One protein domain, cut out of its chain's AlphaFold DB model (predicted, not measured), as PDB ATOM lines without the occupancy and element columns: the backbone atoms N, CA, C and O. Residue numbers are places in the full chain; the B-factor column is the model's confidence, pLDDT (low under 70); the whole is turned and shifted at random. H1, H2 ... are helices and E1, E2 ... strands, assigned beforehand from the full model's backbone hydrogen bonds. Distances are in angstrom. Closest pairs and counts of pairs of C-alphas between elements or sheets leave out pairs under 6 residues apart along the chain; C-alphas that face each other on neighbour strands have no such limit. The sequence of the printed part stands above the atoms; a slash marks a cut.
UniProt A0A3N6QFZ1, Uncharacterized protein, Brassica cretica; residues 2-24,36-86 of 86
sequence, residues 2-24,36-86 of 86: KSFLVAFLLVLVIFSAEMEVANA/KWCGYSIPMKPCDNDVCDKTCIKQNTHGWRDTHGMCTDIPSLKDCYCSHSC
ATOM      1  N   LYS A   2      10.769 -49.521  14.715       57.81
ATOM      2  CA  LYS A   2       9.762 -50.422  14.112       57.81
ATOM      3  C   LYS A   2       8.302 -50.018  14.395       57.81
ATOM      4  O   LYS A   2       7.489 -50.002  13.484       57.81
ATOM      5  N   SER A   3       7.993 -49.602  15.627       61.84
ATOM      6  CA  SER A   3       6.628 -49.217  16.027       61.84
ATOM      7  C   SER A   3       6.146 -47.898  15.408       61.84
ATOM      8  O   SER A   3       4.960 -47.743  15.145       61.84
ATOM      9  N   PHE A   4       7.064 -46.968  15.123       67.81
ATOM     10  CA  PHE A   4       6.741 -45.698  14.463       67.81
ATOM     11  C   PHE A   4       6.333 -45.916  13.000       67.81
ATOM     12  O   PHE A   4       5.383 -45.315  12.514       67.81
ATOM     13  N   LEU A   5       7.014 -46.845  12.325       68.69
ATOM     14  CA  LEU A   5       6.735 -47.222  10.940       68.69
ATOM     15  C   LEU A   5       5.340 -47.841  10.776       68.69
ATOM     16  O   LEU A   5       4.637 -47.528   9.822       68.69
ATOM     17  N   VAL A   6       4.918 -48.668  11.737       73.31
ATOM     18  CA  VAL A   6       3.580 -49.282  11.731       73.31
ATOM     19  C   VAL A   6       2.488 -48.237  11.970       73.31
ATOM     20  O   VAL A   6       1.475 -48.248  11.276       73.31
ATOM     21  N   ALA A   7       2.704 -47.300  12.899       71.62
ATOM     22  CA  ALA A   7       1.757 -46.215  13.150       71.62
ATOM     23  C   ALA A   7       1.595 -45.300  11.924       71.62
ATOM     24  O   ALA A   7       0.479 -44.930  11.572       71.62
ATOM     25  N   PHE A   8       2.694 -44.992  11.230       72.12
ATOM     26  CA  PHE A   8       2.662 -44.183  10.013       72.12
ATOM     27  C   PHE A   8       1.926 -44.883   8.859       72.12
ATOM     28  O   PHE A   8       1.135 -44.256   8.159       72.12
ATOM     29  N   LEU A   9       2.127 -46.196   8.703       73.19
ATOM     30  CA  LEU A   9       1.402 -47.008   7.720       73.19
ATOM     31  C   LEU A   9      -0.107 -47.041   7.991       73.19
ATOM     32  O   LEU A   9      -0.888 -46.901   7.057       73.19
ATOM     33  N   LEU A  10      -0.524 -47.179   9.253       71.25
ATOM     34  CA  LEU A  10      -1.945 -47.169   9.615       71.25
ATOM     35  C   LEU A  10      -2.606 -45.822   9.313       71.25
ATOM     36  O   LEU A  10      -3.708 -45.793   8.774       71.25
ATOM     37  N   VAL A  11      -1.918 -44.715   9.601       70.81
ATOM     38  CA  VAL A  11      -2.406 -43.372   9.264       70.81
ATOM     39  C   VAL A  11      -2.557 -43.222   7.749       70.81
ATOM     40  O   VAL A  11      -3.613 -42.797   7.294       70.81
ATOM     41  N   LEU A  12      -1.567 -43.643   6.957       65.12
ATOM     42  CA  LEU A  12      -1.649 -43.579   5.492       65.12
ATOM     43  C   LEU A  12      -2.840 -44.363   4.923       65.12
ATOM     44  O   LEU A  12      -3.530 -43.846   4.051       65.12
ATOM     45  N   VAL A  13      -3.114 -45.566   5.438       66.06
ATOM     46  CA  VAL A  13      -4.253 -46.387   4.988       66.06
ATOM     47  C   VAL A  13      -5.591 -45.704   5.288       66.06
ATOM     48  O   VAL A  13      -6.483 -45.717   4.442       66.06
ATOM     49  N   ILE A  14      -5.721 -45.059   6.453       64.12
ATOM     50  CA  ILE A  14      -6.929 -44.302   6.817       64.12
ATOM     51  C   ILE A  14      -7.107 -43.096   5.882       64.12
ATOM     52  O   ILE A  14      -8.196 -42.888   5.354       64.12
ATOM     53  N   PHE A  15      -6.036 -42.346   5.599       58.31
ATOM     54  CA  PHE A  15      -6.091 -41.216   4.663       58.31
ATOM     55  C   PHE A  15      -6.430 -41.641   3.224       58.31
ATOM     56  O   PHE A  15      -7.144 -40.917   2.534       58.31
ATOM     57  N   SER A  16      -5.955 -42.804   2.762       58.84
ATOM     58  CA  SER A  16      -6.318 -43.335   1.439       58.84
ATOM     59  C   SER A  16      -7.796 -43.722   1.348       58.84
ATOM     60  O   SER A  16      -8.422 -43.452   0.328       58.84
ATOM     61  N   ALA A  17      -8.364 -44.294   2.413       57.53
ATOM     62  CA  ALA A  17      -9.780 -44.656   2.455       57.53
ATOM     63  C   ALA A  17     -10.703 -43.421   2.471       57.53
ATOM     64  O   ALA A  17     -11.720 -43.401   1.782       57.53
ATOM     65  N   GLU A  18     -10.337 -42.361   3.197       50.84
ATOM     66  CA  GLU A  18     -11.103 -41.102   3.231       50.84
ATOM     67  C   GLU A  18     -11.100 -40.380   1.867       50.84
ATOM     68  O   GLU A  18     -12.092 -39.760   1.475       50.84
ATOM     69  N   MET A  19     -10.006 -40.491   1.102       47.59
ATOM     70  CA  MET A  19      -9.876 -39.856  -0.213       47.59
ATOM     71  C   MET A  19     -10.786 -40.495  -1.277       47.59
ATOM     72  O   MET A  19     -11.261 -39.790  -2.167       47.59
ATOM     73  N   GLU A  20     -11.090 -41.794  -1.174       45.38
ATOM     74  CA  GLU A  20     -12.067 -42.442  -2.064       45.38
ATOM     75  C   GLU A  20     -13.512 -42.021  -1.742       45.38
ATOM     76  O   GLU A  20     -14.320 -41.839  -2.654       45.38
ATOM     77  N   VAL A  21     -13.839 -41.782  -0.466       45.41
ATOM     78  CA  VAL A  21     -15.199 -41.395  -0.042       45.41
ATOM     79  C   VAL A  21     -15.509 -39.929  -0.370       45.41
ATOM     80  O   VAL A  21     -16.643 -39.607  -0.725       45.41
ATOM     81  N   ALA A  22     -14.508 -39.041  -0.370       42.41
ATOM     82  CA  ALA A  22     -14.676 -37.649  -0.805       42.41
ATOM     83  C   ALA A  22     -14.993 -37.502  -2.312       42.41
ATOM     84  O   ALA A  22     -15.490 -36.458  -2.738       42.41
ATOM     85  N   ASN A  23     -14.755 -38.546  -3.115       44.84
ATOM     86  CA  ASN A  23     -15.072 -38.570  -4.545       44.84
ATOM     87  C   ASN A  23     -16.480 -39.098  -4.862       44.84
ATOM     88  O   ASN A  23     -16.933 -38.958  -5.997       44.84
ATOM     89  N   ALA A  24     -17.198 -39.668  -3.890       42.28
ATOM     90  CA  ALA A  24     -18.522 -40.260  -4.112       42.28
ATOM     91  C   ALA A  24     -19.626 -39.222  -4.412       42.28
ATOM     92  O   ALA A  24     -20.693 -39.586  -4.893       42.28
ATOM     93  N   LYS A  36     -18.917 -22.371 -21.727       71.06
ATOM     94  CA  LYS A  36     -19.707 -22.022 -20.537       71.06
ATOM     95  C   LYS A  36     -20.714 -23.143 -20.302       71.06
ATOM     96  O   LYS A  36     -21.355 -23.598 -21.230       71.06
ATOM     97  N   TRP A  37     -20.889 -23.586 -19.067       72.06
ATOM     98  CA  TRP A  37     -21.888 -24.607 -18.753       72.06
ATOM     99  C   TRP A  37     -23.076 -23.964 -18.060       72.06
ATOM    100  O   TRP A  37     -22.905 -23.147 -17.152       72.06
ATOM    101  N   CYS A  38     -24.277 -24.331 -18.490       82.62
ATOM    102  CA  CYS A  38     -25.506 -23.982 -17.795       82.62
ATOM    103  C   CYS A  38     -26.169 -25.249 -17.280       82.62
ATOM    104  O   CYS A  38     -25.935 -26.346 -17.788       82.62
ATOM    105  N   GLY A  39     -27.029 -25.092 -16.282       86.38
ATOM    106  CA  GLY A  39     -27.830 -26.204 -15.821       86.38
ATOM    107  C   GLY A  39     -29.108 -25.770 -15.139       86.38
ATOM    108  O   GLY A  39     -29.273 -24.622 -14.723       86.38
ATOM    109  N   TYR A  40     -30.019 -26.722 -15.050       85.31
ATOM    110  CA  TYR A  40     -31.317 -26.605 -14.410       85.31
ATOM    111  C   TYR A  40     -31.577 -27.881 -13.612       85.31
ATOM    112  O   TYR A  40     -30.909 -28.892 -13.805       85.31
ATOM    113  N   SER A  41     -32.522 -27.838 -12.678       87.56
ATOM    114  CA  SER A  41     -32.784 -28.977 -11.797       87.56
ATOM    115  C   SER A  41     -34.219 -29.471 -11.935       87.56
ATOM    116  O   SER A  41     -35.155 -28.678 -12.070       87.56
ATOM    117  N   ILE A  42     -34.378 -30.791 -11.919       87.19
ATOM    118  CA  ILE A  42     -35.635 -31.515 -12.057       87.19
ATOM    119  C   ILE A  42     -35.908 -32.251 -10.734       87.19
ATOM    120  O   ILE A  42     -35.024 -32.934 -10.213       87.19
ATOM    121  N   PRO A  43     -37.115 -32.129 -10.153       86.50
ATOM    122  CA  PRO A  43     -37.497 -32.930  -8.992       86.50
ATOM    123  C   PRO A  43     -37.642 -34.404  -9.390       86.50
ATOM    124  O   PRO A  43     -38.377 -34.716 -10.328       86.50
ATOM    125  N   MET A  44     -36.971 -35.310  -8.675       81.31
ATOM    126  CA  MET A  44     -36.973 -36.737  -9.007       81.31
ATOM    127  C   MET A  44     -36.679 -37.606  -7.775       81.31
ATOM    128  O   MET A  44     -35.553 -37.652  -7.294       81.31
ATOM    129  N   LYS A  45     -37.689 -38.326  -7.262       82.50
ATOM    130  CA  LYS A  45     -37.540 -39.247  -6.119       82.50
ATOM    131  C   LYS A  45     -38.159 -40.621  -6.410       82.50
ATOM    132  O   LYS A  45     -39.336 -40.658  -6.765       82.50
ATOM    133  N   PRO A  46     -37.436 -41.733  -6.182       84.31
ATOM    134  CA  PRO A  46     -35.994 -41.790  -5.913       84.31
ATOM    135  C   PRO A  46     -35.193 -41.264  -7.116       84.31
ATOM    136  O   PRO A  46     -35.631 -41.409  -8.257       84.31
ATOM    137  N   CYS A  47     -34.052 -40.623  -6.858       84.69
ATOM    138  CA  CYS A  47     -33.174 -40.193  -7.937       84.69
ATOM    139  C   CYS A  47     -32.257 -41.350  -8.335       84.69
ATOM    140  O   CYS A  47     -31.564 -41.916  -7.492       84.69
ATOM    141  N   ASP A  48     -32.282 -41.694  -9.617       91.88
ATOM    142  CA  ASP A  48     -31.367 -42.636 -10.247       91.88
ATOM    143  C   ASP A  48     -30.603 -41.903 -11.355       91.88
ATOM    144  O   ASP A  48     -31.212 -41.183 -12.149       91.88
ATOM    145  N   ASN A  49     -29.276 -42.052 -11.389       86.31
ATOM    146  CA  ASN A  49     -28.419 -41.299 -12.308       86.31
ATOM    147  C   ASN A  49     -28.714 -41.610 -13.783       86.31
ATOM    148  O   ASN A  49     -28.757 -40.687 -14.591       86.31
ATOM    149  N   ASP A  50     -28.967 -42.874 -14.135       89.19
ATOM    150  CA  ASP A  50     -29.253 -43.282 -15.519       89.19
ATOM    151  C   ASP A  50     -30.623 -42.759 -15.971       89.19
ATOM    152  O   ASP A  50     -30.786 -42.254 -17.088       89.19
ATOM    153  N   VAL A  51     -31.615 -42.801 -15.078       92.50
ATOM    154  CA  VAL A  51     -32.935 -42.211 -15.343       92.50
ATOM    155  C   VAL A  51     -32.847 -40.683 -15.433       92.50
ATOM    156  O   VAL A  51     -33.521 -40.085 -16.278       92.50
ATOM    157  N   CYS A  52     -32.021 -40.049 -14.601       89.81
ATOM    158  CA  CYS A  52     -31.827 -38.602 -14.580       89.81
ATOM    159  C   CYS A  52     -31.195 -38.135 -15.896       89.81
ATOM    160  O   CYS A  52     -31.767 -37.279 -16.572       89.81
ATOM    161  N   ASP A  53     -30.107 -38.771 -16.329       91.25
ATOM    162  CA  ASP A  53     -29.419 -38.461 -17.586       91.25
ATOM    163  C   ASP A  53     -30.343 -38.597 -18.807       91.25
ATOM    164  O   ASP A  53     -30.535 -37.648 -19.575       91.25
ATOM    165  N   LYS A  54     -31.047 -39.730 -18.919       92.44
ATOM    166  CA  LYS A  54     -32.037 -39.954 -19.988       92.44
ATOM    167  C   LYS A  54     -33.161 -38.925 -19.962       92.44
ATOM    168  O   LYS A  54     -33.645 -38.515 -21.019       92.44
ATOM    169  N   THR A  55     -33.587 -38.501 -18.774       90.75
ATOM    170  CA  THR A  55     -34.627 -37.477 -18.623       90.75
ATOM    171  C   THR A  55     -34.122 -36.111 -19.077       90.75
ATOM    172  O   THR A  55     -34.831 -35.440 -19.825       90.75
ATOM    173  N   CYS A  56     -32.900 -35.727 -18.708       89.31
ATOM    174  CA  CYS A  56     -32.271 -34.482 -19.148       89.31
ATOM    175  C   CYS A  56     -32.120 -34.431 -20.676       89.31
ATOM    176  O   CYS A  56     -32.483 -33.432 -21.299       89.31
ATOM    177  N   ILE A  57     -31.677 -35.526 -21.299       89.25
ATOM    178  CA  ILE A  57     -31.577 -35.637 -22.762       89.25
ATOM    179  C   ILE A  57     -32.968 -35.574 -23.409       89.25
ATOM    180  O   ILE A  57     -33.154 -34.896 -24.417       89.25
ATOM    181  N   LYS A  58     -33.976 -36.228 -22.819       90.44
ATOM    182  CA  LYS A  58     -35.354 -36.217 -23.335       90.44
ATOM    183  C   LYS A  58     -36.026 -34.843 -23.221       90.44
ATOM    184  O   LYS A  58     -36.821 -34.490 -24.090       90.44
ATOM    185  N   GLN A  59     -35.747 -34.089 -22.159       88.38
ATOM    186  CA  GLN A  59     -36.282 -32.737 -21.950       88.38
ATOM    187  C   GLN A  59     -35.496 -31.653 -22.696       88.38
ATOM    188  O   GLN A  59     -35.952 -30.511 -22.754       88.38
ATOM    189  N   ASN A  60     -34.361 -31.997 -23.312       86.06
ATOM    190  CA  ASN A  60     -33.587 -31.101 -24.164       86.06
ATOM    191  C   ASN A  60     -34.294 -30.826 -25.507       86.06
ATOM    192  O   ASN A  60     -33.855 -31.236 -26.582       86.06
ATOM    193  N   THR A  61     -35.407 -30.103 -25.454       81.56
ATOM    194  CA  THR A  61     -36.167 -29.658 -26.632       81.56
ATOM    195  C   THR A  61     -35.473 -28.522 -27.381       81.56
ATOM    196  O   THR A  61     -35.776 -28.270 -28.545       81.56
ATOM    197  N   HIS A  62     -34.525 -27.850 -26.725       80.94
ATOM    198  CA  HIS A  62     -33.753 -26.738 -27.274       80.94
ATOM    199  C   HIS A  62     -32.564 -27.182 -28.139       80.94
ATOM    200  O   HIS A  62     -31.979 -26.350 -28.832       80.94
ATOM    201  N   GLY A  63     -32.209 -28.472 -28.129       81.00
ATOM    202  CA  GLY A  63     -31.105 -29.013 -28.925       81.00
ATOM    203  C   GLY A  63     -29.719 -28.631 -28.396       81.00
ATOM    204  O   GLY A  63     -28.775 -28.501 -29.179       81.00
ATOM    205  N   TRP A  64     -29.587 -28.425 -27.085       83.19
ATOM    206  CA  TRP A  64     -28.303 -28.134 -26.452       83.19
ATOM    207  C   TRP A  64     -27.320 -29.291 -26.636       83.19
ATOM    208  O   TRP A  64     -27.689 -30.463 -26.542       83.19
ATOM    209  N   ARG A  65     -26.056 -28.962 -26.904       77.88
ATOM    210  CA  ARG A  65     -24.987 -29.960 -27.015       77.88
ATOM    211  C   ARG A  65     -24.540 -30.404 -25.628       77.88
ATOM    212  O   ARG A  65     -24.686 -29.650 -24.666       77.88
ATOM    213  N   ASP A  66     -24.022 -31.628 -25.554       82.12
ATOM    214  CA  ASP A  66     -23.405 -32.181 -24.344       82.12
ATOM    215  C   ASP A  66     -24.335 -32.080 -23.123       82.12
ATOM    216  O   ASP A  66     -23.957 -31.629 -22.046       82.12
ATOM    217  N   THR A  67     -25.615 -32.415 -23.330       85.75
ATOM    218  CA  THR A  67     -26.598 -32.436 -22.244       85.75
ATOM    219  C   THR A  67     -26.465 -33.727 -21.462       85.75
ATOM    220  O   THR A  67     -26.593 -34.807 -22.037       85.75
ATOM    221  N   HIS A  68     -26.265 -33.591 -20.156       88.25
ATOM    222  CA  HIS A  68     -26.086 -34.692 -19.220       88.25
ATOM    223  C   HIS A  68     -26.875 -34.432 -17.938       88.25
ATOM    224  O   HIS A  68     -27.121 -33.275 -17.584       88.25
ATOM    225  N   GLY A  69     -27.266 -35.491 -17.242       89.31
ATOM    226  CA  GLY A  69     -27.975 -35.428 -15.967       89.31
ATOM    227  C   GLY A  69     -27.272 -36.206 -14.869       89.31
ATOM    228  O   GLY A  69     -26.743 -37.288 -15.109       89.31
ATOM    229  N   MET A  70     -27.303 -35.681 -13.647       88.81
ATOM    230  CA  MET A  70     -26.841 -36.412 -12.473       88.81
ATOM    231  C   MET A  70     -27.664 -36.088 -11.231       88.81
ATOM    232  O   MET A  70     -28.084 -34.950 -11.023       88.81
ATOM    233  N   CYS A  71     -27.870 -37.090 -10.383       87.25
ATOM    234  CA  CYS A  71     -28.453 -36.896  -9.069       87.25
ATOM    235  C   CYS A  71     -27.528 -36.071  -8.177       87.25
ATOM    236  O   CYS A  71     -26.313 -36.259  -8.161       87.25
ATOM    237  N   THR A  72     -28.113 -35.156  -7.420       82.62
ATOM    238  CA  THR A  72     -27.385 -34.299  -6.494       82.62
ATOM    239  C   THR A  72     -28.009 -34.364  -5.113       82.62
ATOM    240  O   THR A  72     -29.227 -34.343  -4.955       82.62
ATOM    241  N   ASP A  73     -27.142 -34.393  -4.104       74.38
ATOM    242  CA  ASP A  73     -27.531 -34.324  -2.695       74.38
ATOM    243  C   ASP A  73     -27.535 -32.879  -2.167       74.38
ATOM    244  O   ASP A  73     -27.748 -32.639  -0.978       74.38
ATOM    245  N   ILE A  74     -27.276 -31.891  -3.036       74.25
ATOM    246  CA  ILE A  74     -27.253 -30.473  -2.671       74.25
ATOM    247  C   ILE A  74     -28.699 -30.003  -2.455       74.25
ATOM    248  O   ILE A  74     -29.432 -29.894  -3.429       74.25
ATOM    249  N   PRO A  75     -29.124 -29.608  -1.238       69.50
ATOM    250  CA  PRO A  75     -30.539 -29.338  -0.947       69.50
ATOM    251  C   PRO A  75     -31.152 -28.166  -1.729       69.50
ATOM    252  O   PRO A  75     -32.371 -28.080  -1.879       69.50
ATOM    253  N   SER A  76     -30.316 -27.222  -2.174       69.94
ATOM    254  CA  SER A  76     -30.739 -26.074  -2.983       69.94
ATOM    255  C   SER A  76     -30.952 -26.424  -4.456       69.94
ATOM    256  O   SER A  76     -31.656 -25.693  -5.157       69.94
ATOM    257  N   LEU A  77     -30.378 -27.532  -4.923       64.94
ATOM    258  CA  LEU A  77     -30.597 -28.092  -6.248       64.94
ATOM    259  C   LEU A  77     -31.631 -29.218  -6.098       64.94
ATOM    260  O   LEU A  77     -31.622 -29.962  -5.124       64.94
ATOM    261  N   LYS A  78     -32.610 -29.311  -7.004       78.00
ATOM    262  CA  LYS A  78     -33.545 -30.452  -6.978       78.00
ATOM    263  C   LYS A  78     -32.776 -31.764  -7.161       78.00
ATOM    264  O   LYS A  78     -31.634 -31.745  -7.596       78.00
ATOM    265  N   ASP A  79     -33.436 -32.885  -6.886       85.00
ATOM    266  CA  ASP A  79     -32.796 -34.201  -6.806       85.00
ATOM    267  C   ASP A  79     -31.974 -34.573  -8.061       85.00
ATOM    268  O   ASP A  79     -30.900 -35.142  -7.923       85.00
ATOM    269  N   CYS A  80     -32.435 -34.231  -9.272       88.69
ATOM    270  CA  CYS A  80     -31.721 -34.445 -10.537       88.69
ATOM    271  C   CYS A  80     -31.261 -33.100 -11.129       88.69
ATOM    272  O   CYS A  80     -32.072 -32.200 -11.351       88.69
ATOM    273  N   TYR A  81     -29.969 -32.948 -11.412       90.44
ATOM    274  CA  TYR A  81     -29.377 -31.763 -12.030       90.44
ATOM    275  C   TYR A  81     -28.991 -32.050 -13.483       90.44
ATOM    276  O   TYR A  81     -28.175 -32.926 -13.751       90.44
ATOM    277  N   CYS A  82     -29.563 -31.291 -14.416       88.81
ATOM    278  CA  CYS A  82     -29.238 -31.345 -15.835       88.81
ATOM    279  C   CYS A  82     -28.255 -30.232 -16.185       88.81
ATOM    280  O   CYS A  82     -28.549 -29.058 -15.962       88.81
ATOM    281  N   SER A  83     -27.129 -30.583 -16.790       88.81
ATOM    282  CA  SER A  83     -26.119 -29.650 -17.289       88.81
ATOM    283  C   SER A  83     -25.980 -29.759 -18.801       88.81
ATOM    284  O   SER A  83     -26.099 -30.853 -19.347       88.81
ATOM    285  N   HIS A  84     -25.698 -28.651 -19.476       86.56
ATOM    286  CA  HIS A  84     -25.443 -28.620 -20.913       86.56
ATOM    287  C   HIS A  84     -24.443 -27.520 -21.284       86.56
ATOM    288  O   HIS A  84     -24.231 -26.569 -20.518       86.56
ATOM    289  N   SER A  85     -23.872 -27.611 -22.488       80.50
ATOM    290  CA  SER A  85     -23.057 -26.523 -23.026       80.50
ATOM    291  C   SER A  85     -23.935 -25.316 -23.369       80.50
ATOM    292  O   SER A  85     -24.948 -25.422 -24.072       80.50
ATOM    293  N   CYS A  86     -23.498 -24.172 -22.863       72.81
ATOM    294  CA  CYS A  86     -23.764 -22.814 -23.310       72.81
ATOM    295  C   CYS A  86     -22.464 -22.232 -23.922       72.81
ATOM    296  O   CYS A  86     -22.506 -21.051 -24.310       72.81
TER     297      CYS A  86
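AT A GLANCE: This is residues 2 to 24 and 36 to 86 of the 86 residues of an uncharacterized protein of Brassica cretica (UniProt A0A3N6QFZ1). A small compact body, a three-strand sheet with helix H2 over one face and the other face bare of helices, is printed together with one long helix, H1, that stands free and makes the great length of the whole. The 74 printed residues include two named helices and three named strands, in the order H1, E1, H2, E2, E3; the sheet runs E1, E3, E2, antiparallel throughout, and the class is mixed, helices and strands. The whole is extended, a rod spanning 65 by 28 by 21 A, with a radius of gyration of the C-alphas of 19.3 A.

IN THESE COORDINATES: H1, residues 2 to 21, begins at C-alpha 2 (9.762, -50.422, 14.112) and is 30.1 A long. E1, residues 37 to 42, begins at C-alpha 37 (-21.888, -24.607, -18.753) and is 16.8 A long. H2, residues 49 to 59, is 15.1 A long. E2, residues 68 to 71, measures 10.7 A. E3, residues 80 to 85, measures 17.1 A and ends at C-alpha 85 (-23.057, -26.523, -23.026).

HOW THE PARTS SIT: H1 is apart from H2, E2 and E3. Inner strand E3 is antiparallel to edge strand E1 at 155 degrees, with N 40 and O 82 2.9 A apart, within hydrogen-bond range. E2 and E3 form a hairpin, with N 70 and O 81 2.9 A apart, within that range. H2 is on the sheet, in two layers, one helix layer and one strand layer, at a height over the sheet of 6.9 A. It runs slantwise to the strands, at 50 degrees to E2 on the local plane. H2 touches E2, the closest C-alphas being those of Asp 53 and Gly 69, 3.7 A apart. E1, H2 and E2 form a split strand-helix-strand unit, two strands running the same way with E3 between them, and its crossover is right-handed. In H1 and H2 every O i to N i+4 pair is within hydrogen-bond range.

THE WHOLE: Without residues 2 to 24, the body spans 27 by 19 by 13 A. Residues 25 to 35 are not printed, and C-alphas 24 and 36 are 24.6 A apart across the cut. The links printed whole are short. The mean pLDDT of the printed part is 76.5; residues 2 to 5, 12 to 24 and 75 to 77 are under 70.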